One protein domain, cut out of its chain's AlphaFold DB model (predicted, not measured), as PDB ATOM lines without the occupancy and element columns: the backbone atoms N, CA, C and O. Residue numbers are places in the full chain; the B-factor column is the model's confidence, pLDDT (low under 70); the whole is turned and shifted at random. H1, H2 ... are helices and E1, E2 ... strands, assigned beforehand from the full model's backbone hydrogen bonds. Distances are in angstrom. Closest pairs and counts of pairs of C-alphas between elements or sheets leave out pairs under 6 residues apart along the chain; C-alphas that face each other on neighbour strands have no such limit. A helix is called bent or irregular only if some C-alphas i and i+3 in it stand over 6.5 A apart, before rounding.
ATOM      1  N   THR A   7     -98.870  69.703  33.505       45.66
ATOM      2  CA  THR A   7     -98.928  68.738  34.612       45.66
ATOM      3  C   THR A   7    -100.311  68.639  35.259       45.66
ATOM      4  O   THR A   7    -100.737  67.541  35.608       45.66
ATOM      5  N   ALA A   8    -101.032  69.753  35.390       44.72
ATOM      6  CA  ALA A   8    -102.413  69.775  35.864       44.72
ATOM      7  C   ALA A   8    -103.387  69.237  34.805       44.72
ATOM      8  O   ALA A   8    -104.345  68.571  35.171       44.72
ATOM      9  N   ALA A   9    -103.115  69.451  33.512       45.84
ATOM     10  CA  ALA A   9    -103.906  68.871  32.422       45.84
ATOM     11  C   ALA A   9    -103.806  67.333  32.390       45.84
ATOM     12  O   ALA A   9    -104.827  66.655  32.396       45.84
ATOM     13  N   ILE A  10    -102.590  66.780  32.484       47.47
ATOM     14  CA  ILE A  10    -102.375  65.323  32.586       47.47
ATOM     15  C   ILE A  10    -102.977  64.769  33.888       47.47
ATOM     16  O   ILE A  10    -103.581  63.700  33.899       47.47
ATOM     17  N   SER A  11    -102.853  65.505  34.998       45.06
ATOM     18  CA  SER A  11    -103.448  65.093  36.278       45.06
ATOM     19  C   SER A  11    -104.979  65.097  36.234       45.06
ATOM     20  O   SER A  11    -105.594  64.216  36.831       45.06
ATOM     21  N   ALA A  12    -105.583  66.040  35.506       44.94
ATOM     22  CA  ALA A  12    -107.019  66.099  35.279       44.94
ATOM     23  C   ALA A  12    -107.498  64.930  34.407       44.94
ATOM     24  O   ALA A  12    -108.450  64.275  34.807       44.94
ATOM     25  N   GLU A  13    -106.817  64.605  33.298       44.03
ATOM     26  CA  GLU A  13    -107.167  63.475  32.410       44.03
ATOM     27  C   GLU A  13    -107.041  62.095  33.083       44.03
ATOM     28  O   GLU A  13    -107.853  61.197  32.836       44.03
ATOM     29  N   VAL A  14    -106.037  61.908  33.950       46.62
ATOM     30  CA  VAL A  14    -105.847  60.661  34.713       46.62
ATOM     31  C   VAL A  14    -106.893  60.527  35.818       46.62
ATOM     32  O   VAL A  14    -107.467  59.453  35.987       46.62
ATOM     33  N   ALA A  15    -107.189  61.608  36.545       46.69
ATOM     34  CA  ALA A  15    -108.272  61.611  37.526       46.69
ATOM     35  C   ALA A  15    -109.635  61.329  36.884       46.69
ATOM     36  O   ALA A  15    -110.435  60.574  37.433       46.69
ATOM     37  N   TRP A  16    -109.839  61.874  35.685       44.91
ATOM     38  CA  TRP A  16    -111.005  61.655  34.839       44.91
ATOM     39  C   TRP A  16    -111.281  60.176  34.568       44.91
ATOM     40  O   TRP A  16    -112.397  59.708  34.765       44.91
ATOM     41  N   HIS A  17    -110.270  59.414  34.145       48.41
ATOM     42  CA  HIS A  17    -110.451  57.992  33.843       48.41
ATOM     43  C   HIS A  17    -110.614  57.136  35.106       48.41
ATOM     44  O   HIS A  17    -111.363  56.162  35.092       48.41
ATOM     45  N   VAL A  18    -109.933  57.490  36.199       50.69
ATOM     46  CA  VAL A  18    -109.928  56.681  37.426       50.69
ATOM     47  C   VAL A  18    -111.229  56.828  38.219       50.69
ATOM     48  O   VAL A  18    -111.776  55.813  38.639       50.69
ATOM     49  N   ALA A  19    -111.757  58.045  38.395       53.66
ATOM     50  CA  ALA A  19    -113.025  58.248  39.106       53.66
ATOM     51  C   ALA A  19    -114.215  57.664  38.321       53.66
ATOM     52  O   ALA A  19    -115.038  56.948  38.888       53.66
ATOM     53  N   ARG A  20    -114.233  57.877  36.995       60.78
ATOM     54  CA  ARG A  20    -115.273  57.381  36.083       60.78
ATOM     55  C   ARG A  20    -115.426  55.860  36.109       60.78
ATOM     56  O   ARG A  20    -116.544  55.366  36.213       60.78
ATOM     57  N   CYS A  21    -114.328  55.114  35.964       56.97
ATOM     58  CA  CYS A  21    -114.407  53.654  35.937       56.97
ATOM     59  C   CYS A  21    -114.766  53.098  37.310       56.97
ATOM     60  O   CYS A  21    -115.493  52.123  37.396       56.97
ATOM     61  N   LEU A  22    -114.288  53.713  38.389       65.19
ATOM     62  CA  LEU A  22    -114.447  53.129  39.709       65.19
ATOM     63  C   LEU A  22    -115.899  53.090  40.186       65.19
ATOM     64  O   LEU A  22    -116.328  52.077  40.721       65.19
ATOM     65  N   GLU A  23    -116.642  54.181  40.021       65.81
ATOM     66  CA  GLU A  23    -118.028  54.257  40.494       65.81
ATOM     67  C   GLU A  23    -118.929  53.296  39.715       65.81
ATOM     68  O   GLU A  23    -119.736  52.586  40.314       65.81
ATOM     69  N   VAL A  24    -118.733  53.220  38.394       68.81
ATOM     70  CA  VAL A  24    -119.462  52.299  37.515       68.81
ATOM     71  C   VAL A  24    -119.096  50.844  37.809       68.81
ATOM     72  O   VAL A  24    -119.997  50.047  38.040       68.81
ATOM     73  N   GLU A  25    -117.805  50.510  37.880       71.25
ATOM     74  CA  GLU A  25    -117.329  49.137  38.114       71.25
ATOM     75  C   GLU A  25    -117.689  48.637  39.517       71.25
ATOM     76  O   GLU A  25    -118.124  47.504  39.693       71.25
ATOM     77  N   VAL A  26    -117.578  49.480  40.551       69.62
ATOM     78  CA  VAL A  26    -118.062  49.113  41.890       69.62
ATOM     79  C   VAL A  26    -119.571  48.890  41.855       69.62
ATOM     80  O   VAL A  26    -120.060  47.923  42.444       69.62
ATOM     81  N   ALA A  27    -120.328  49.774  41.205       69.25
ATOM     82  CA  ALA A  27    -121.773  49.629  41.155       69.25
ATOM     83  C   ALA A  27    -122.191  48.353  40.409       69.25
ATOM     84  O   ALA A  27    -123.068  47.636  40.897       69.25
ATOM     85  N   SER A  28    -121.543  48.025  39.291       73.88
ATOM     86  CA  SER A  28    -121.834  46.820  38.513       73.88
ATOM     87  C   SER A  28    -121.382  45.541  39.213       73.88
ATOM     88  O   SER A  28    -122.198  44.636  39.402       73.88
ATOM     89  N   ASP A  29    -120.121  45.474  39.644       71.12
ATOM     90  CA  ASP A  29    -119.499  44.232  40.115       71.12
ATOM     91  C   ASP A  29    -119.739  43.973  41.601       71.12
ATOM     92  O   ASP A  29    -119.906  42.823  42.016       71.12
ATOM     93  N   VAL A  30    -119.758  45.029  42.420       66.88
ATOM     94  CA  VAL A  30    -119.885  44.905  43.879       66.88
ATOM     95  C   VAL A  30    -121.337  45.081  44.312       66.88
ATOM     96  O   VAL A  30    -121.827  44.288  45.116       66.88
ATOM     97  N   ALA A  31    -122.043  46.078  43.769       69.31
ATOM     98  CA  ALA A  31    -123.429  46.369  44.145       69.31
ATOM     99  C   ALA A  31    -124.491  45.705  43.258       69.31
ATOM    100  O   ALA A  31    -125.681  45.777  43.573       69.31
ATOM    101  N   GLY A  32    -124.089  45.019  42.185       75.56
ATOM    102  CA  GLY A  32    -125.003  44.279  41.314       75.56
ATOM    103  C   GLY A  32    -125.901  45.161  40.440       75.56
ATOM    104  O   GLY A  32    -126.896  44.668  39.901       75.56
ATOM    105  N   VAL A  33    -125.567  46.443  40.270       77.69
ATOM    106  CA  VAL A  33    -126.248  47.377  39.364       77.69
ATOM    107  C   VAL A  33    -125.770  47.093  37.937       77.69
ATOM    108  O   VAL A  33    -124.859  47.725  37.415       77.69
ATOM    109  N   ARG A  34    -126.358  46.070  37.309       76.38
ATOM    110  CA  ARG A  34    -125.853  45.470  36.055       76.38
ATOM    111  C   ARG A  34    -125.762  46.432  34.868       76.38
ATOM    112  O   ARG A  34    -124.989  46.168  33.957       76.38
ATOM    113  N   GLU A  35    -126.571  47.488  34.859       83.69
ATOM    114  CA  GLU A  35    -126.593  48.505  33.798       83.69
ATOM    115  C   GLU A  35    -126.038  49.856  34.280       83.69
ATOM    116  O   GLU A  35    -126.341  50.881  33.670       83.69
ATOM    117  N   ALA A  36    -125.258  49.865  35.374       83.50
ATOM    118  CA  ALA A  36    -124.622  51.066  35.905       83.50
ATOM    119  C   ALA A  36    -123.852  51.810  34.808       83.50
ATOM    120  O   ALA A  36    -123.047  51.220  34.088       83.50
ATOM    121  N   ASP A  37    -124.089  53.113  34.698       86.19
ATOM    122  CA  ASP A  37    -123.470  53.948  33.674       86.19
ATOM    123  C   ASP A  37    -123.193  55.369  34.194       86.19
ATOM    124  O   ASP A  37    -123.611  55.772  35.287       86.19
ATOM    125  N   HIS A  38    -122.465  56.136  33.390       86.00
ATOM    126  CA  HIS A  38    -121.977  57.470  33.702       86.00
ATOM    127  C   HIS A  38    -122.602  58.505  32.760       86.00
ATOM    128  O   HIS A  38    -122.478  58.417  31.532       86.00
ATOM    129  N   ALA A  39    -123.219  59.542  33.334       86.50
ATOM    130  CA  ALA A  39    -124.019  60.515  32.586       86.50
ATOM    131  C   ALA A  39    -123.216  61.300  31.542       86.50
ATOM    132  O   ALA A  39    -123.774  61.764  30.556       86.50
ATOM    133  N   GLU A  40    -121.909  61.449  31.740       82.44
ATOM    134  CA  GLU A  40    -121.029  62.087  30.756       82.44
ATOM    135  C   GLU A  40    -120.953  61.346  29.420       82.44
ATOM    136  O   GLU A  40    -120.923  61.975  28.365       82.44
ATOM    137  N   THR A  41    -120.902  60.013  29.453       82.94
ATOM    138  CA  THR A  41    -120.666  59.204  28.251       82.94
ATOM    139  C   THR A  41    -121.915  58.572  27.700       82.94
ATOM    140  O   THR A  41    -122.017  58.393  26.487       82.94
ATOM    141  N   ASN A  42    -122.879  58.286  28.569       85.81
ATOM    142  CA  ASN A  42    -124.189  57.826  28.164       85.81
ATOM    143  C   ASN A  42    -125.282  58.572  28.947       85.81
ATOM    144  O   ASN A  42    -125.896  58.007  29.849       85.81
ATOM    145  N   PRO A  43    -125.574  59.840  28.596       87.00
ATOM    146  CA  PRO A  43    -126.571  60.648  29.305       87.00
ATOM    147  C   PRO A  43    -127.990  60.061  29.289       87.00
ATOM    148  O   PRO A  43    -128.852  60.524  30.026       87.00
ATOM    149  N   GLN A  44    -128.252  59.100  28.396       89.12
ATOM    150  CA  GLN A  44    -129.553  58.457  28.202       89.12
ATOM    151  C   GLN A  44    -129.626  57.064  28.847       89.12
ATOM    152  O   GLN A  44    -130.626  56.364  28.670       89.12
ATOM    153  N   ALA A  45    -128.579  56.635  29.563       87.81
ATOM    154  CA  ALA A  45    -128.613  55.387  30.309       87.81
ATOM    155  C   ALA A  45    -129.720  55.417  31.369       87.81
ATOM    156  O   ALA A  45    -130.068  56.466  31.912       87.81
ATOM    157  N   LYS A  46    -130.272  54.242  31.672       86.50
ATOM    158  CA  LYS A  46    -131.341  54.110  32.669       86.50
ATOM    159  C   LYS A  46    -130.801  54.165  34.097       86.50
ATOM    160  O   LYS A  46    -131.403  54.815  34.945       86.50
ATOM    161  N   GLU A  47    -129.658  53.527  34.339       86.88
ATOM    162  CA  GLU A  47    -129.059  53.385  35.668       86.88
ATOM    163  C   GLU A  47    -127.814  54.280  35.792       86.88
ATOM    164  O   GLU A  47    -126.671  53.826  35.772       86.88
ATOM    165  N   LEU A  48    -128.034  55.592  35.882       88.00
ATOM    166  CA  LEU A  48    -126.953  56.568  36.053       88.00
ATOM    167  C   LEU A  48    -126.454  56.585  37.501       88.00
ATOM    168  O   LEU A  48    -127.063  57.224  38.364       88.00
ATOM    169  N   VAL A  49    -125.333  55.912  37.755       85.56
ATOM    170  CA  VAL A  49    -124.685  55.863  39.079       85.56
ATOM    171  C   VAL A  49    -123.733  57.034  39.304       85.56
ATOM    172  O   VAL A  49    -123.462  57.386  40.450       85.56
ATOM    173  N   CYS A  50    -123.293  57.676  38.220       85.88
ATOM    174  CA  CYS A  50    -122.524  58.910  38.244       85.88
ATOM    175  C   CYS A  50    -123.236  59.994  37.427       85.88
ATOM    176  O   CYS A  50    -123.609  59.780  36.267       85.88
ATOM    177  N   VAL A  51    -123.451  61.156  38.043       87.00
ATOM    178  CA  VAL A  51    -124.260  62.264  37.514       87.00
ATOM    179  C   VAL A  51    -123.522  63.596  37.661       87.00
ATOM    180  O   VAL A  51    -122.601  63.695  38.473       87.00
ATOM    181  N   PRO A  52    -123.885  64.635  36.881       84.81
ATOM    182  CA  PRO A  52    -123.299  65.957  37.054       84.81
ATOM    183  C   PRO A  52    -123.511  66.470  38.483       84.81
ATOM    184  O   PRO A  52    -124.620  66.399  39.013       84.81
ATOM    185  N   LEU A  53    -122.460  67.027  39.080       79.25
ATOM    186  CA  LEU A  53    -122.556  67.757  40.340       79.25
ATOM    187  C   LEU A  53    -123.398  69.020  40.136       79.25
ATOM    188  O   LEU A  53    -123.324  69.672  39.090       79.25
ATOM    189  N   ALA A  54    -124.157  69.409  41.163       70.38
ATOM    190  CA  ALA A  54    -124.968  70.628  41.125       70.38
ATOM    191  C   ALA A  54    -124.111  71.893  40.926       70.38
ATOM    192  O   ALA A  54    -124.555  72.863  40.310       70.38
ATOM    193  N   CYS A  55    -122.869  71.871  41.419       68.44
ATOM    194  CA  CYS A  55    -121.869  72.906  41.203       68.44
ATOM    195  C   CYS A  55    -120.571  72.271  40.692       68.44
ATOM    196  O   CYS A  55    -120.022  71.370  41.321       68.44
ATOM    197  N   SER A  56    -120.062  72.749  39.555       74.19
ATOM    198  CA  SER A  56    -118.775  72.281  39.037       74.19
ATOM    199  C   SER A  56    -117.639  72.734  39.952       74.19
ATOM    200  O   SER A  56    -117.475  73.930  40.199       74.19
ATOM    201  N   LEU A  57    -116.824  71.782  40.405       76.62
ATOM    202  CA  LEU A  57    -115.642  72.037  41.233       76.62
ATOM    203  C   LEU A  57    -114.357  72.147  40.395       76.62
ATOM    204  O   LEU A  57    -113.267  72.299  40.941       76.62
ATOM    205  N   VAL A  58    -114.464  72.085  39.063       80.00
ATOM    206  CA  VAL A  58    -113.311  72.040  38.152       80.00
ATOM    207  C   VAL A  58    -112.407  73.262  38.327       80.00
ATOM    208  O   VAL A  58    -112.841  74.407  38.195       80.00
ATOM    209  N   GLY A  59    -111.124  73.006  38.589       80.56
ATOM    210  CA  GLY A  59    -110.097  74.029  38.781       80.56
ATOM    211  C   GLY A  59    -110.164  74.734  40.137       80.56
ATOM    212  O   GLY A  59    -109.459  75.724  40.333       80.56
ATOM    213  N   GLN A  60    -110.993  74.250  41.064       85.75
ATOM    214  CA  GLN A  60    -111.166  74.828  42.393       85.75
ATOM    215  C   GLN A  60    -110.559  73.927  43.467       85.75
ATOM    216  O   GLN A  60    -110.398  72.722  43.278       85.75
ATOM    217  N   GLN A  61    -110.237  74.527  44.611       90.12
ATOM    218  CA  GLN A  61    -109.880  73.796  45.820       90.12
ATOM    219  C   GLN A  61    -111.042  73.849  46.799       90.12
ATOM    220  O   GLN A  61    -111.552  74.933  47.082       90.12
ATOM    221  N   HIS A  62    -111.436  72.691  47.320       90.50
ATOM    222  CA  HIS A  62    -112.565  72.576  48.240       90.50
ATOM    223  C   HIS A  62    -112.184  71.775  49.484       90.50
ATOM    224  O   HIS A  62    -111.341  70.876  49.400       90.50
ATOM    225  N   PRO A  63    -112.766  72.117  50.648       94.06
ATOM    226  CA  PRO A  63    -112.558  71.357  51.866       94.06
ATOM    227  C   PRO A  63    -113.239  69.990  51.763       94.06
ATOM    228  O   PRO A  63    -114.383  69.887  51.323       94.06
ATOM    229  N   VAL A  64    -112.539  68.962  52.228       95.50
ATOM    230  CA  VAL A  64    -113.036  67.599  52.379       95.50
ATOM    231  C   VAL A  64    -112.925  67.217  53.848       95.50
ATOM    232  O   VAL A  64    -111.827  67.120  54.400       95.50
ATOM    233  N   LEU A  65    -114.078  67.017  54.472       97.69
ATOM    234  CA  LEU A  65    -114.239  66.540  55.837       97.69
ATOM    235  C   LEU A  65    -114.031  65.030  55.855       97.69
ATOM    236  O   LEU A  65    -114.707  64.315  55.118       97.69
ATOM    237  N   ILE A  66    -113.111  64.549  56.685       97.88
ATOM    238  CA  ILE A  66    -112.716  63.141  56.740       97.88
ATOM    239  C   ILE A  66    -113.350  62.482  57.962       97.88
ATOM    240  O   ILE A  66    -113.160  62.922  59.097       97.88
ATOM    241  N   GLU A  67    -114.074  61.392  57.726       97.81
ATOM    242  CA  GLU A  67    -114.762  60.642  58.768       97.81
ATOM    243  C   GLU A  67    -113.757  59.885  59.652       97.81
ATOM    244  O   GLU A  67    -112.825  59.237  59.161       97.81
ATOM    245  N   ALA A  68    -113.927  59.960  60.972       97.00
ATOM    246  CA  ALA A  68    -112.999  59.354  61.922       97.00
ATOM    247  C   ALA A  68    -113.016  57.814  61.857       97.00
ATOM    248  O   ALA A  68    -114.024  57.189  61.547       97.00
ATOM    249  N   GLY A  69    -111.885  57.179  62.189       95.75
ATOM    250  CA  GLY A  69    -111.773  55.711  62.217       95.75
ATOM    251  C   GLY A  69    -111.609  55.038  60.846       95.75
ATOM    252  O   GLY A  69    -111.535  53.813  60.778       95.75
ATOM    253  N   THR A  70    -111.504  55.816  59.770       96.81
ATOM    254  CA  THR A  70    -111.410  55.335  58.381       96.81
ATOM    255  C   THR A  70    -109.961  55.180  57.904       96.81
ATOM    256  O   THR A  70    -109.010  55.616  58.573       96.81
ATOM    257  N   LEU A  71    -109.753  54.548  56.739       96.38
ATOM    258  CA  LEU A  71    -108.431  54.509  56.108       96.38
ATOM    259  C   LEU A  71    -107.979  55.928  55.753       96.38
ATOM    260  O   LEU A  71    -106.829  56.268  56.040       96.38
ATOM    261  N   ALA A  72    -108.870  56.760  55.208       96.62
ATOM    262  CA  ALA A  72    -108.593  58.163  54.915       96.62
ATOM    263  C   ALA A  72    -108.103  58.919  56.157       96.62
ATOM    264  O   ALA A  72    -107.021  59.506  56.113       96.62
ATOM    265  N   ALA A  73    -108.816  58.827  57.286       97.31
ATOM    266  CA  ALA A  73    -108.411  59.476  58.537       97.31
ATOM    267  C   ALA A  73    -107.029  59.005  59.007       97.31
ATOM    268  O   ALA A  73    -106.201  59.807  59.440       97.31
ATOM    269  N   ARG A  74    -106.736  57.704  58.866       96.44
ATOM    270  CA  ARG A  74    -105.417  57.159  59.204       96.44
ATOM    271  C   ARG A  74    -104.308  57.702  58.301       96.44
ATOM    272  O   ARG A  74    -103.197  57.894  58.784       96.44
ATOM    273  N   LEU A  75    -104.571  57.910  57.015       96.00
ATOM    274  CA  LEU A  75    -103.565  58.408  56.076       96.00
ATOM    275  C   LEU A  75    -103.346  59.914  56.231       96.00
ATOM    276  O   LEU A  75    -102.203  60.354  56.309       96.00
ATOM    277  N   TYR A  76    -104.427  60.686  56.309       95.31
ATOM    278  CA  TYR A  76    -104.374  62.143  56.375       95.31
ATOM    279  C   TYR A  76    -103.993  62.683  57.757       95.31
ATOM    280  O   TYR A  76    -103.349  63.726  57.825       95.31
ATOM    281  N   GLN A  77    -104.354  61.988  58.847       96.31
ATOM    282  CA  GLN A  77    -104.114  62.422  60.238       96.31
ATOM    283  C   GLN A  77    -104.698  63.810  60.567       96.31
ATOM    284  O   GLN A  77    -104.249  64.492  61.487       96.31
ATOM    285  N   VAL A  78    -105.721  64.220  59.820       95.69
ATOM    286  CA  VAL A  78    -106.485  65.453  60.004       95.69
ATOM    287  C   VAL A  78    -107.968  65.155  59.798       95.69
ATOM    288  O   VAL A  78    -108.322  64.165  59.161       95.69
ATOM    289  N   VAL A  79    -108.830  66.012  60.346       97.00
ATOM    290  CA  VAL A  79    -110.294  65.913  60.190       97.00
ATOM    291  C   VAL A  79    -110.810  66.639  58.946       97.00
ATOM    292  O   VAL A  79    -111.934  66.408  58.518       97.00
ATOM    293  N   GLU A  80    -109.991  67.513  58.363       96.81
ATOM    294  CA  GLU A  80    -110.296  68.274  57.153       96.81
ATOM    295  C   GLU A  80    -109.017  68.429  56.323       96.81
ATOM    296  O   GLU A  80    -107.946  68.713  56.865       96.81
ATOM    297  N   THR A  81    -109.134  68.255  55.007       94.69
ATOM    298  CA  THR A  81    -108.101  68.596  54.017       94.69
ATOM    299  C   THR A  81    -108.686  69.536  52.963       94.69
ATOM    300  O   THR A  81    -109.899  69.599  52.803       94.69
ATOM    301  N   VAL A  82    -107.842  70.267  52.237       94.00
ATOM    302  CA  VAL A  82    -108.260  71.111  51.108       94.00
ATOM    303  C   VAL A  82    -107.603  70.569  49.852       94.00
ATOM    304  O   VAL A  82    -106.377  70.549  49.758       94.00
ATOM    305  N   GLU A  83    -108.417  70.120  48.902       92.88
ATOM    306  CA  GLU A  83    -107.950  69.346  47.750       92.88
ATOM    307  C   GLU A  83    -108.434  69.953  46.430       92.88
ATOM    308  O   GLU A  83    -109.497  70.579  46.393       92.88
ATOM    309  N   PRO A  84    -107.668  69.806  45.335       90.44
ATOM    310  CA  PRO A  84    -108.023  70.363  44.043       90.44
ATOM    311  C   PRO A  84    -108.926  69.401  43.262       90.44
ATOM    312  O   PRO A  84    -108.607  68.223  43.069       90.44
ATOM    313  N   PHE A  85    -110.038  69.927  42.762       87.62
ATOM    314  CA  PHE A  85    -111.028  69.183  41.997       87.62
ATOM    315  C   PHE A  85    -110.935  69.523  40.512       87.62
ATOM    316  O   PHE A  85    -110.746  70.671  40.111       87.62
ATOM    317  N   PHE A  86    -111.087  68.498  39.677       82.25
ATOM    318  CA  PHE A  86    -111.073  68.622  38.215       82.25
ATOM    319  C   PHE A  86    -112.204  67.826  37.552       82.25
ATOM    320  O   PHE A  86    -112.226  67.703  36.330       82.25
ATOM    321  N   CYS A  87    -113.151  67.321  38.348       76.88
ATOM    322  CA  CYS A  87    -114.341  66.626  37.880       76.88
ATOM    323  C   CYS A  87    -115.589  67.490  38.122       76.88
ATOM    324  O   CYS A  87    -115.667  68.230  39.106       76.88
ATOM    325  N   SER A  88    -116.558  67.395  37.216       81.50
ATOM    326  CA  SER A  88    -117.897  67.984  37.353       81.50
ATOM    327  C   SER A  88    -118.977  66.929  37.600       81.50
ATOM    328  O   SER A  88    -120.157  67.238  37.475       81.50
ATOM    329  N   PHE A  89    -118.581  65.696  37.914       83.50
ATOM    330  CA  PHE A  89    -119.455  64.552  38.149       83.50
ATOM    331  C   PHE A  89    -119.140  63.913  39.502       83.50
ATOM    332  O   PHE A  89    -118.026  64.044  40.016       83.50
ATOM    333  N   GLY A  90    -120.128  63.231  40.063       82.94
ATOM    334  CA  GLY A  90    -119.968  62.425  41.263       82.94
ATOM    335  C   GLY A  90    -121.098  61.419  41.418       82.94
ATOM    336  O   GLY A  90    -121.996  61.320  40.576       82.94
ATOM    337  N   VAL A  91    -121.052  60.682  42.525       85.25
ATOM    338  CA  VAL A  91    -122.013  59.617  42.814       85.25
ATOM    339  C   VAL A  91    -123.438  60.155  42.871       85.25
ATOM    340  O   VAL A  91    -123.752  61.094  43.604       85.25
ATOM    341  N   ASN A  92    -124.332  59.494  42.142       88.25
ATOM    342  CA  ASN A  92    -125.758  59.716  42.275       88.25
ATOM    343  C   ASN A  92    -126.232  59.203  43.640       88.25
ATOM    344  O   ASN A  92    -126.274  57.996  43.894       88.25
ATOM    345  N   LEU A  93    -126.627  60.132  44.512       87.75
ATOM    346  CA  LEU A  93    -127.010  59.842  45.895       87.75
ATOM    347  C   LEU A  93    -128.185  58.859  46.014       87.75
ATOM    348  O   LEU A  93    -128.312  58.202  47.046       87.75
ATOM    349  N   SER A  94    -129.004  58.672  44.968       89.25
ATOM    350  CA  SER A  94    -130.042  57.629  44.973       89.25
ATOM    351  C   SER A  94    -129.472  56.209  45.084       89.25
ATOM    352  O   SER A  94    -130.165  55.317  45.566       89.25
ATOM    353  N   TYR A  95    -128.218  55.997  44.672       87.25
ATOM    354  CA  TYR A  95    -127.519  54.710  44.763       87.25
ATOM    355  C   TYR A  95    -126.641  54.583  46.005       87.25
ATOM    356  O   TYR A  95    -126.148  53.489  46.274       87.25
ATOM    357  N   GLN A  96    -126.464  55.654  46.790       87.38
ATOM    358  CA  GLN A  96    -125.573  55.646  47.952       87.38
ATOM    359  C   GLN A  96    -125.888  54.479  48.897       87.38
ATOM    360  O   GLN A  96    -125.002  53.692  49.219       87.38
ATOM    361  N   GLY A  97    -127.159  54.309  49.270       88.56
ATOM    362  CA  GLY A  97    -127.570  53.229  50.171       88.56
ATOM    363  C   GLY A  97    -127.347  51.826  49.593       88.56
ATOM    364  O   GLY A  97    -126.975  50.915  50.328       88.56
ATOM    365  N   ALA A  98    -127.527  51.640  48.280       86.12
ATOM    366  CA  ALA A  98    -127.261  50.359  47.620       86.12
ATOM    367  C   ALA A  98    -125.756  50.036  47.607       86.12
ATOM    368  O   ALA A  98    -125.361  48.908  47.898       86.12
ATOM    369  N   LEU A  99    -124.912  51.038  47.343       85.50
ATOM    370  CA  LEU A  99    -123.454  50.901  47.382       85.50
ATOM    371  C   LEU A  99    -122.958  50.617  48.808       85.50
ATOM    372  O   LEU A  99    -122.104  49.753  49.003       85.50
ATOM    373  N   GLU A 100    -123.524  51.282  49.818       89.44
ATOM    374  CA  GLU A 100    -123.222  51.016  51.230       89.44
ATOM    375  C   GLU A 100    -123.600  49.586  51.638       89.44
ATOM    376  O   GLU A 100    -122.798  48.880  52.253       89.44
ATOM    377  N   GLN A 101    -124.785  49.110  51.237       88.44
ATOM    378  CA  GLN A 101    -125.219  47.726  51.473       88.44
ATOM    379  C   GLN A 101    -124.308  46.699  50.790       88.44
ATOM    380  O   GLN A 101    -124.069  45.619  51.337       88.44
ATOM    381  N   ALA A 102    -123.754  47.050  49.632       85.06
ATOM    382  CA  ALA A 102    -122.768  46.248  48.920       85.06
ATOM    383  C   ALA A 102    -121.378  46.241  49.591       85.06
ATOM    384  O   ALA A 102    -120.512  45.438  49.239       85.06
ATOM    385  N   GLY A 103    -121.165  47.088  50.602       86.88
ATOM    386  CA  GLY A 103    -119.940  47.150  51.395       86.88
ATOM    387  C   GLY A 103    -119.011  48.313  51.054       86.88
ATOM    388  O   GLY A 103    -117.889  48.330  51.563       86.88
ATOM    389  N   MET A 104    -119.452  49.270  50.231       88.19
ATOM    390  CA  MET A 104    -118.782  50.563  50.079       88.19
ATOM    391  C   MET A 104    -118.975  51.409  51.340       88.19
ATOM    392  O   MET A 104    -119.965  51.292  52.055       88.19
ATOM    393  N   SER A 105    -118.016  52.269  51.646       92.00
ATOM    394  CA  SER A 105    -118.131  53.264  52.705       92.00
ATOM    395  C   SER A 105    -117.755  54.624  52.153       92.00
ATOM    396  O   SER A 105    -116.685  54.791  51.572       92.00
ATOM    397  N   PHE A 106    -118.632  55.598  52.349       93.56
ATOM    398  CA  PHE A 106    -118.365  56.993  52.035       93.56
ATOM    399  C   PHE A 106    -117.708  57.632  53.257       93.56
ATOM    400  O   PHE A 106    -118.294  57.656  54.339       93.56
ATOM    401  N   THR A 107    -116.460  58.071  53.114       96.12
ATOM    402  CA  THR A 107    -115.591  58.426  54.253       96.12
ATOM    403  C   THR A 107    -115.022  59.835  54.181       96.12
ATOM    404  O   THR A 107    -114.326  60.270  55.097       96.12
ATOM    405  N   GLY A 108    -115.333  60.570  53.116       95.50
ATOM    406  CA  GLY A 108    -114.945  61.961  52.957       95.50
ATOM    407  C   GLY A 108    -116.042  62.737  52.261       95.50
ATOM    408  O   GLY A 108    -116.606  62.235  51.290       95.50
ATOM    409  N   PHE A 109    -116.340  63.935  52.755       94.38
ATOM    410  CA  PHE A 109    -117.503  64.710  52.333       94.38
ATOM    411  C   PHE A 109    -117.192  66.197  52.189       94.38
ATOM    412  O   PHE A 109    -116.293  66.708  52.855       94.38
ATOM    413  N   ASP A 110    -117.972  66.916  51.387       90.94
ATOM    414  CA  ASP A 110    -118.026  68.375  51.486       90.94
ATOM    415  C   ASP A 110    -118.874  68.840  52.693       90.94
ATOM    416  O   ASP A 110    -119.361  68.057  53.515       90.94
ATOM    417  N   LYS A 111    -119.084  70.157  52.793       89.81
ATOM    418  CA  LYS A 111    -119.923  70.773  53.836       89.81
ATOM    419  C   LYS A 111    -121.414  70.448  53.701       89.81
ATOM    420  O   LYS A 111    -122.136  70.560  54.689       89.81
ATOM    421  N   ASN A 112    -121.868  70.061  52.511       88.62
ATOM    422  CA  ASN A 112    -123.246  69.673  52.223       88.62
ATOM    423  C   ASN A 112    -123.473  68.160  52.350       88.62
ATOM    424  O   ASN A 112    -124.586  67.701  52.104       88.62
ATOM    425  N   ARG A 113    -122.454  67.402  52.786       89.38
ATOM    426  CA  ARG A 113    -122.456  65.935  52.900       89.38
ATOM    427  C   ARG A 113    -122.467  65.208  51.549       89.38
ATOM    428  O   ARG A 113    -122.823  64.032  51.508       89.38
ATOM    429  N   GLU A 114    -122.023  65.853  50.475       88.31
ATOM    430  CA  GLU A 114    -121.745  65.183  49.204       88.31
ATOM    431  C   GLU A 114    -120.445  64.367  49.306       88.31
ATOM    432  O   GLU A 114    -119.450  64.865  49.839       88.31
ATOM    433  N   PRO A 115    -120.428  63.106  48.843       89.94
ATOM    434  CA  PRO A 115    -119.278  62.229  48.993       89.94
ATOM    435  C   PRO A 115    -118.133  62.570  48.034       89.94
ATOM    436  O   PRO A 115    -118.320  62.749  46.832       89.94
ATOM    437  N   HIS A 116    -116.914  62.555  48.565       90.81
ATOM    438  CA  HIS A 116    -115.670  62.801  47.832       90.81
ATOM    439  C   HIS A 116    -114.563  61.784  48.114       90.81
ATOM    440  O   HIS A 116    -113.591  61.748  47.361       90.81
ATOM    441  N   ILE A 117    -114.698  60.961  49.161       92.69
ATOM    442  CA  ILE A 117    -113.825  59.809  49.411       92.69
ATOM    443  C   ILE A 117    -114.686  58.560  49.601       92.69
ATOM    444  O   ILE A 117    -115.653  58.578  50.366       92.69
ATOM    445  N   LEU A 118    -114.304  57.486  48.916       91.75
ATOM    446  CA  LEU A 118    -114.928  56.171  48.987       91.75
ATOM    447  C   LEU A 118    -113.899  55.111  49.384       91.75
ATOM    448  O   LEU A 118    -112.764  55.130  48.912       91.75
ATOM    449  N   GLU A 119    -114.300  54.154  50.211       91.50
ATOM    450  CA  GLU A 119    -113.470  53.053  50.703       91.50
ATOM    451  C   GLU A 119    -114.215  51.716  50.612       91.50
ATOM    452  O   GLU A 119    -115.418  51.656  50.841       91.50
ATOM    453  N   LEU A 120    -113.491  50.616  50.375       90.69
ATOM    454  CA  LEU A 120    -114.013  49.253  50.559       90.69
ATOM    455  C   LEU A 120    -113.324  48.634  51.783       90.69
ATOM    456  O   LEU A 120    -112.233  48.075  51.638       90.69
ATOM    457  N   PRO A 121    -113.922  48.685  52.991       88.75
ATOM    458  CA  PRO A 121    -113.244  48.289  54.231       88.75
ATOM    459  C   PRO A 121    -112.831  46.814  54.289       88.75
ATOM    460  O   PRO A 121    -111.923  46.447  55.032       88.75
ATOM    461  N   LYS A 122    -113.493  45.950  53.506       86.69
ATOM    462  CA  LYS A 122    -113.140  44.526  53.380       86.69
ATOM    463  C   LYS A 122    -111.904  44.291  52.508       86.69
ATOM    464  O   LYS A 122    -111.356  43.191  52.525       86.69
ATOM    465  N   HIS A 123    -111.461  45.295  51.754       86.31
ATOM    466  CA  HIS A 123    -110.234  45.229  50.978       86.31
ATOM    467  C   HIS A 123    -109.054  45.740  51.805       86.31
ATOM    468  O   HIS A 123    -109.156  46.686  52.582       86.31
ATOM    469  N   ARG A 124    -107.883  45.135  51.607       85.75
ATOM    470  CA  ARG A 124    -106.679  45.470  52.374       85.75
ATOM    471  C   ARG A 124    -106.239  46.928  52.202       85.75
ATOM    472  O   ARG A 124    -105.717  47.543  53.133       85.75
ATOM    473  N   PHE A 125    -106.405  47.444  50.992       90.00
ATOM    474  CA  PHE A 125    -106.277  48.859  50.681       90.00
ATOM    475  C   PHE A 125    -107.168  49.156  49.486       90.00
ATOM    476  O   PHE A 125    -106.896  48.685  48.385       90.00
ATOM    477  N   PHE A 126    -108.245  49.892  49.706       89.88
ATOM    478  CA  PHE A 126    -109.065  50.435  48.638       89.88
ATOM    479  C   PHE A 126    -109.596  51.773  49.117       89.88
ATOM    480  O   PHE A 126    -110.316  51.833  50.113       89.88
ATOM    481  N   LEU A 127    -109.185  52.826  48.428       90.44
ATOM    482  CA  LEU A 127    -109.617  54.184  48.684       90.44
ATOM    483  C   LEU A 127    -109.592  54.925  47.360       90.44
ATOM    484  O   LEU A 127    -108.605  54.853  46.627       90.44
ATOM    485  N   ALA A 128    -110.664  55.647  47.092       87.75
ATOM    486  CA  ALA A 128    -110.774  56.527  45.954       87.75
ATOM    487  C   ALA A 128    -111.220  57.910  46.379       87.75
ATOM    488  O   ALA A 128    -111.983  58.060  47.327       87.75
ATOM    489  N   ALA A 129    -110.720  58.905  45.662       89.06
ATOM    490  CA  ALA A 129    -111.032  60.299  45.880       89.06
ATOM    491  C   ALA A 129    -111.505  60.918  44.563       89.06
ATOM    492  O   ALA A 129    -110.934  60.632  43.510       89.06
ATOM    493  N   LEU A 130    -112.517  61.783  44.632       86.56
ATOM    494  CA  LEU A 130    -113.033  62.542  43.480       86.56
ATOM    495  C   LEU A 130    -112.182  63.791  43.171       86.56
ATOM    496  O   LEU A 130    -112.423  64.510  42.200       86.56
ATOM    497  N   TYR A 131    -111.171  64.045  44.000       87.62
ATOM    498  CA  TYR A 131    -110.168  65.089  43.835       87.62
ATOM    499  C   TYR A 131    -108.813  64.502  43.425       87.62
ATOM    500  O   TYR A 131    -108.597  63.291  43.409       87.62
ATOM    501  N   VAL A 132    -107.875  65.386  43.086       85.44
ATOM    502  CA  VAL A 132    -106.606  65.036  42.438       85.44
ATOM    503  C   VAL A 132    -105.445  65.392  43.361       85.44
ATOM    504  O   VAL A 132    -104.800  66.428  43.176       85.44
ATOM    505  N   PRO A 133    -105.150  64.567  44.377       83.44
ATOM    506  CA  PRO A 133    -104.247  64.969  45.448       83.44
ATOM    507  C   PRO A 133    -102.815  65.212  44.942       83.44
ATOM    508  O   PRO A 133    -102.097  66.059  45.458       83.44
ATOM    509  N   GLN A 134    -102.380  64.570  43.855       82.75
ATOM    510  CA  GLN A 134    -101.080  64.852  43.234       82.75
ATOM    511  C   GLN A 134    -100.927  66.295  42.726       82.75
ATOM    512  O   GLN A 134     -99.800  66.765  42.599       82.75
ATOM    513  N   ALA A 135    -102.024  67.010  42.455       84.44
ATOM    514  CA  ALA A 135    -101.975  68.391  41.980       84.44
ATOM    515  C   ALA A 135    -101.748  69.419  43.110       84.44
ATOM    516  O   ALA A 135    -101.351  70.546  42.821       84.44
ATOM    517  N   ALA A 136    -101.962  69.049  44.381       82.19
ATOM    518  CA  ALA A 136    -101.732  69.917  45.549       82.19
ATOM    519  C   ALA A 136    -100.450  69.585  46.333       82.19
ATOM    520  O   ALA A 136    -100.116  70.248  47.317       82.19
ATOM    521  N   HIS A 137     -99.713  68.569  45.898       84.81
ATOM    522  CA  HIS A 137     -98.602  67.990  46.637       84.81
ATOM    523  C   HIS A 137     -97.309  67.990  45.814       84.81
ATOM    524  O   HIS A 137     -97.315  68.109  44.592       84.81
ATOM    525  N   THR A 138     -96.169  67.852  46.492       82.88
ATOM    526  CA  THR A 138     -94.835  67.890  45.871       82.88
ATOM    527  C   THR A 138     -94.052  66.621  46.192       82.88
ATOM    528  O   THR A 138     -94.442  65.839  47.053       82.88
ATOM    529  N   GLN A 139     -92.897  66.419  45.551       81.94
ATOM    530  CA  GLN A 139     -92.014  65.290  45.883       81.94
ATOM    531  C   GLN A 139     -91.565  65.298  47.354       81.94
ATOM    532  O   GLN A 139     -91.444  64.242  47.965       81.94
ATOM    533  N   THR A 140     -91.347  66.481  47.935       87.44
ATOM    534  CA  THR A 140     -90.954  66.642  49.346       87.44
ATOM    535  C   THR A 140     -92.136  66.586  50.313       87.44
ATOM    536  O   THR A 140     -91.934  66.417  51.512       87.44
ATOM    537  N   ARG A 141     -93.370  66.699  49.807       87.12
ATOM    538  CA  ARG A 141     -94.615  66.558  50.568       87.12
ATOM    539  C   ARG A 141     -95.602  65.694  49.776       87.12
ATOM    540  O   ARG A 141     -96.583  66.228  49.248       87.12
ATOM    541  N   PRO A 142     -95.335  64.382  49.647       89.44
ATOM    542  CA  PRO A 142     -96.128  63.507  48.795       89.44
ATOM    543  C   PRO A 142     -97.575  63.389  49.303       89.44
ATOM    544  O   PRO A 142     -97.815  63.546  50.504       89.44
ATOM    545  N   PRO A 143     -98.544  63.088  48.419       91.00
ATOM    546  CA  PRO A 143     -99.924  62.843  48.820       91.00
ATOM    547  C   PRO A 143    -100.035  61.696  49.831       91.00
ATOM    548  O   PRO A 143     -99.559  60.593  49.531       91.00
ATOM    549  N   PRO A 144    -100.707  61.887  50.982       93.06
ATOM    550  CA  PRO A 144    -100.876  60.833  51.980       93.06
ATOM    551  C   PRO A 144    -101.502  59.553  51.412       93.06
ATOM    552  O   PRO A 144    -101.071  58.450  51.749       93.06
ATOM    553  N   LEU A 145    -102.460  59.695  50.487       91.44
ATOM    554  CA  LEU A 145    -103.113  58.570  49.812       91.44
ATOM    555  C   LEU A 145    -102.130  57.712  49.004       91.44
ATOM    556  O   LEU A 145    -102.138  56.487  49.119       91.44
ATOM    557  N   LEU A 146    -101.235  58.348  48.242       90.00
ATOM    558  CA  LEU A 146    -100.233  57.658  47.422       90.00
ATOM    559  C   LEU A 146     -99.157  56.987  48.284       90.00
ATOM    560  O   LEU A 146     -98.788  55.842  48.022       90.00
ATOM    561  N   VAL A 147     -98.697  57.653  49.348       92.56
ATOM    562  CA  VAL A 147     -97.769  57.050  50.322       92.56
ATOM    563  C   VAL A 147     -98.402  55.820  50.976       92.56
ATOM    564  O   VAL A 147     -97.772  54.765  51.067       92.56
ATOM    565  N   GLY A 148     -99.668  55.940  51.387       92.94
ATOM    566  CA  GLY A 148    -100.451  54.849  51.953       92.94
ATOM    567  C   GLY A 148    -100.576  53.656  51.013       92.94
ATOM    568  O   GLY A 148    -100.346  52.520  51.437       92.94
ATOM    569  N   PHE A 149    -100.887  53.916  49.743       91.81
ATOM    570  CA  PHE A 149    -101.014  52.892  48.710       91.81
ATOM    571  C   PHE A 149     -99.702  52.127  48.507       91.81
ATOM    572  O   PHE A 149     -99.679  50.901  48.614       91.81
ATOM    573  N   VAL A 150     -98.580  52.829  48.317       91.94
ATOM    574  CA  VAL A 150     -97.265  52.190  48.127       91.94
ATOM    575  C   VAL A 150     -96.875  51.346  49.344       91.94
ATOM    576  O   VAL A 150     -96.445  50.200  49.195       91.94
ATOM    577  N   ALA A 151     -97.081  51.865  50.559       92.19
ATOM    578  CA  ALA A 151     -96.832  51.113  51.787       92.19
ATOM    579  C   ALA A 151     -97.738  49.871  51.905       92.19
ATOM    580  O   ALA A 151     -97.333  48.837  52.445       92.19
ATOM    581  N   ALA A 152     -98.972  49.949  51.403       91.50
ATOM    582  CA  ALA A 152     -99.860  48.801  51.317       91.50
ATOM    583  C   ALA A 152     -99.385  47.777  50.278       91.50
ATOM    584  O   ALA A 152     -99.493  46.593  50.565       91.50
ATOM    585  N   CYS A 153     -98.798  48.169  49.148       89.88
ATOM    586  CA  CYS A 153     -98.238  47.224  48.172       89.88
ATOM    587  C   CYS A 153     -96.991  46.482  48.688       89.88
ATOM    588  O   CYS A 153     -96.772  45.325  48.344       89.88
ATOM    589  N   GLN A 154     -96.168  47.128  49.520       90.06
ATOM    590  CA  GLN A 154     -94.908  46.551  50.018       90.06
ATOM    591  C   GLN A 154     -95.099  45.429  51.041       90.06
ATOM    592  O   GLN A 154     -94.279  44.517  51.147       90.06
ATOM    593  N   ARG A 155     -96.176  45.492  51.817       82.62
ATOM    594  CA  ARG A 155     -96.533  44.433  52.758       82.62
ATOM    595  C   ARG A 155     -96.946  43.203  51.916       82.62
ATOM    596  O   ARG A 155     -97.940  43.237  51.196       82.62
TER     597      ARG A 155
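AT A GLANCE: This is residues 7 to 155 of the 157 residues of an uncharacterized protein of Candidatus Dormibacteraeota bacterium (UniProt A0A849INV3). A strongly curled sheet of five strands, like part of a barrel, makes the core, with a smaller sheet of three strands beside it toward one end of the longest axis; the long helix H1 runs past the edge strands E8 and E4 of the larger sheet and on over the smaller one. H3 lies on the other face of the small sheet, H2 is over E6 of the large one, and H4 packs on H2 toward the opposite end. The printed part has 149 residues, with four named helices and eight named strands in the order H1 E1 E2 E3 H2 E4 E5 H3 E6 E7 E8 H4, a mixed class of helices and strands. The large sheet runs E4 E3 E6 E7 E8, antiparallel throughout, and the small one E1 E2 E5, mixed. The whole is compact, with a radius of gyration of the C-alphas of 14.8 A and spans of 45 by 33 by 29 A.

HOW THE PARTS SIT: H1, residues 7 to 30, is on the sheet of E1, residues 36 to 38, E2, residues 47 to 52, and E5, residues 89 to 91. Its height over this sheet is 8.8 A, and it lies over E2, along the strands at 22 degrees on the local plane; the closest C-alphas of H1 and E2 are those of Val 24 and Val 49, 6.5 A apart. E2 is staggered: residues 47 to 50 pair with E1, parallel, with N 37 and O 47 at 2.9 A, and residues 50 to 52 pair with E5, antiparallel, with N 51 and O 90 at 2.9 A. H3, residues 93 to 101, is on the opposite face of this sheet from H1. H1 and H3 only just touch, with 3 pairs of C-alphas within 8 A, made by residues 26 to 30 of H1 alone; the closest are those of Ala 27 and Leu 99, 6.6 A apart, and the lines stand at a steep tilt of 60 degrees, the same way. The large sheet holds E3, residues 60 to 66, E4, residues 80 to 85, E6, residues 105 to 109, E7, residues 115 to 119, and E8, residues 127 to 129. E3 pairs with E4, N 64 and O 81 at 2.8 A, and with E6, N 65 and O 109 at 2.8 A. E6, E7 and E8 form a meander, each strand the antiparallel neighbour of the one before, with two hairpins; N 107 and O 117 are 2.9 A apart, N 128 and O 118 2.8 A. H1 is on this sheet too, its closest C-alphas to E8 being Ala 19 and Ala 129, 7.4 A. H3 only grazes it. H2, residues 71 to 76, lies over E6 at a height of 8.3 A. H4, residues 144 to 154, touches H2, with the C-alphas of Leu 75 and Pro 144 closest at 5.5 A, at a steep tilt of 59 degrees, opposite ways. H4 only grazes the sheet, while H1 and H4 are apart. Every O i to N i+4 pair is within hydrogen-bond range in H2 and H4, against 19 of 20 in H1 and 3 of 5 in H3.

IN THESE COORDINATES: H1 begins at C-alpha 7, (-98.928, 68.738, 34.612), and spans 33.1 A; it is neither bent nor irregular, but only just: C-alphas 20 and 23 are 6.1 A apart. H3 is irregular, with C-alphas 94 and 97 7.2 A apart. E3 spans 18.6 A from C-alpha 60, (-111.166, 74.828, 42.393), and E4 15.2 A. H4 spans 15.6 A and ends at C-alpha 154, (-94.908, 46.551, 50.018).

THE WHOLE: The C-alphas farthest apart are those of Lys 46 and Thr 140, 45.5 A. The printed part has no cut. The link from E8 to H4, residues 130 to 143, is long. Mean pLDDT of the printed part is 83.0; residues 7 to 24, 26 to 27, 30 to 31 and 55 are under 70.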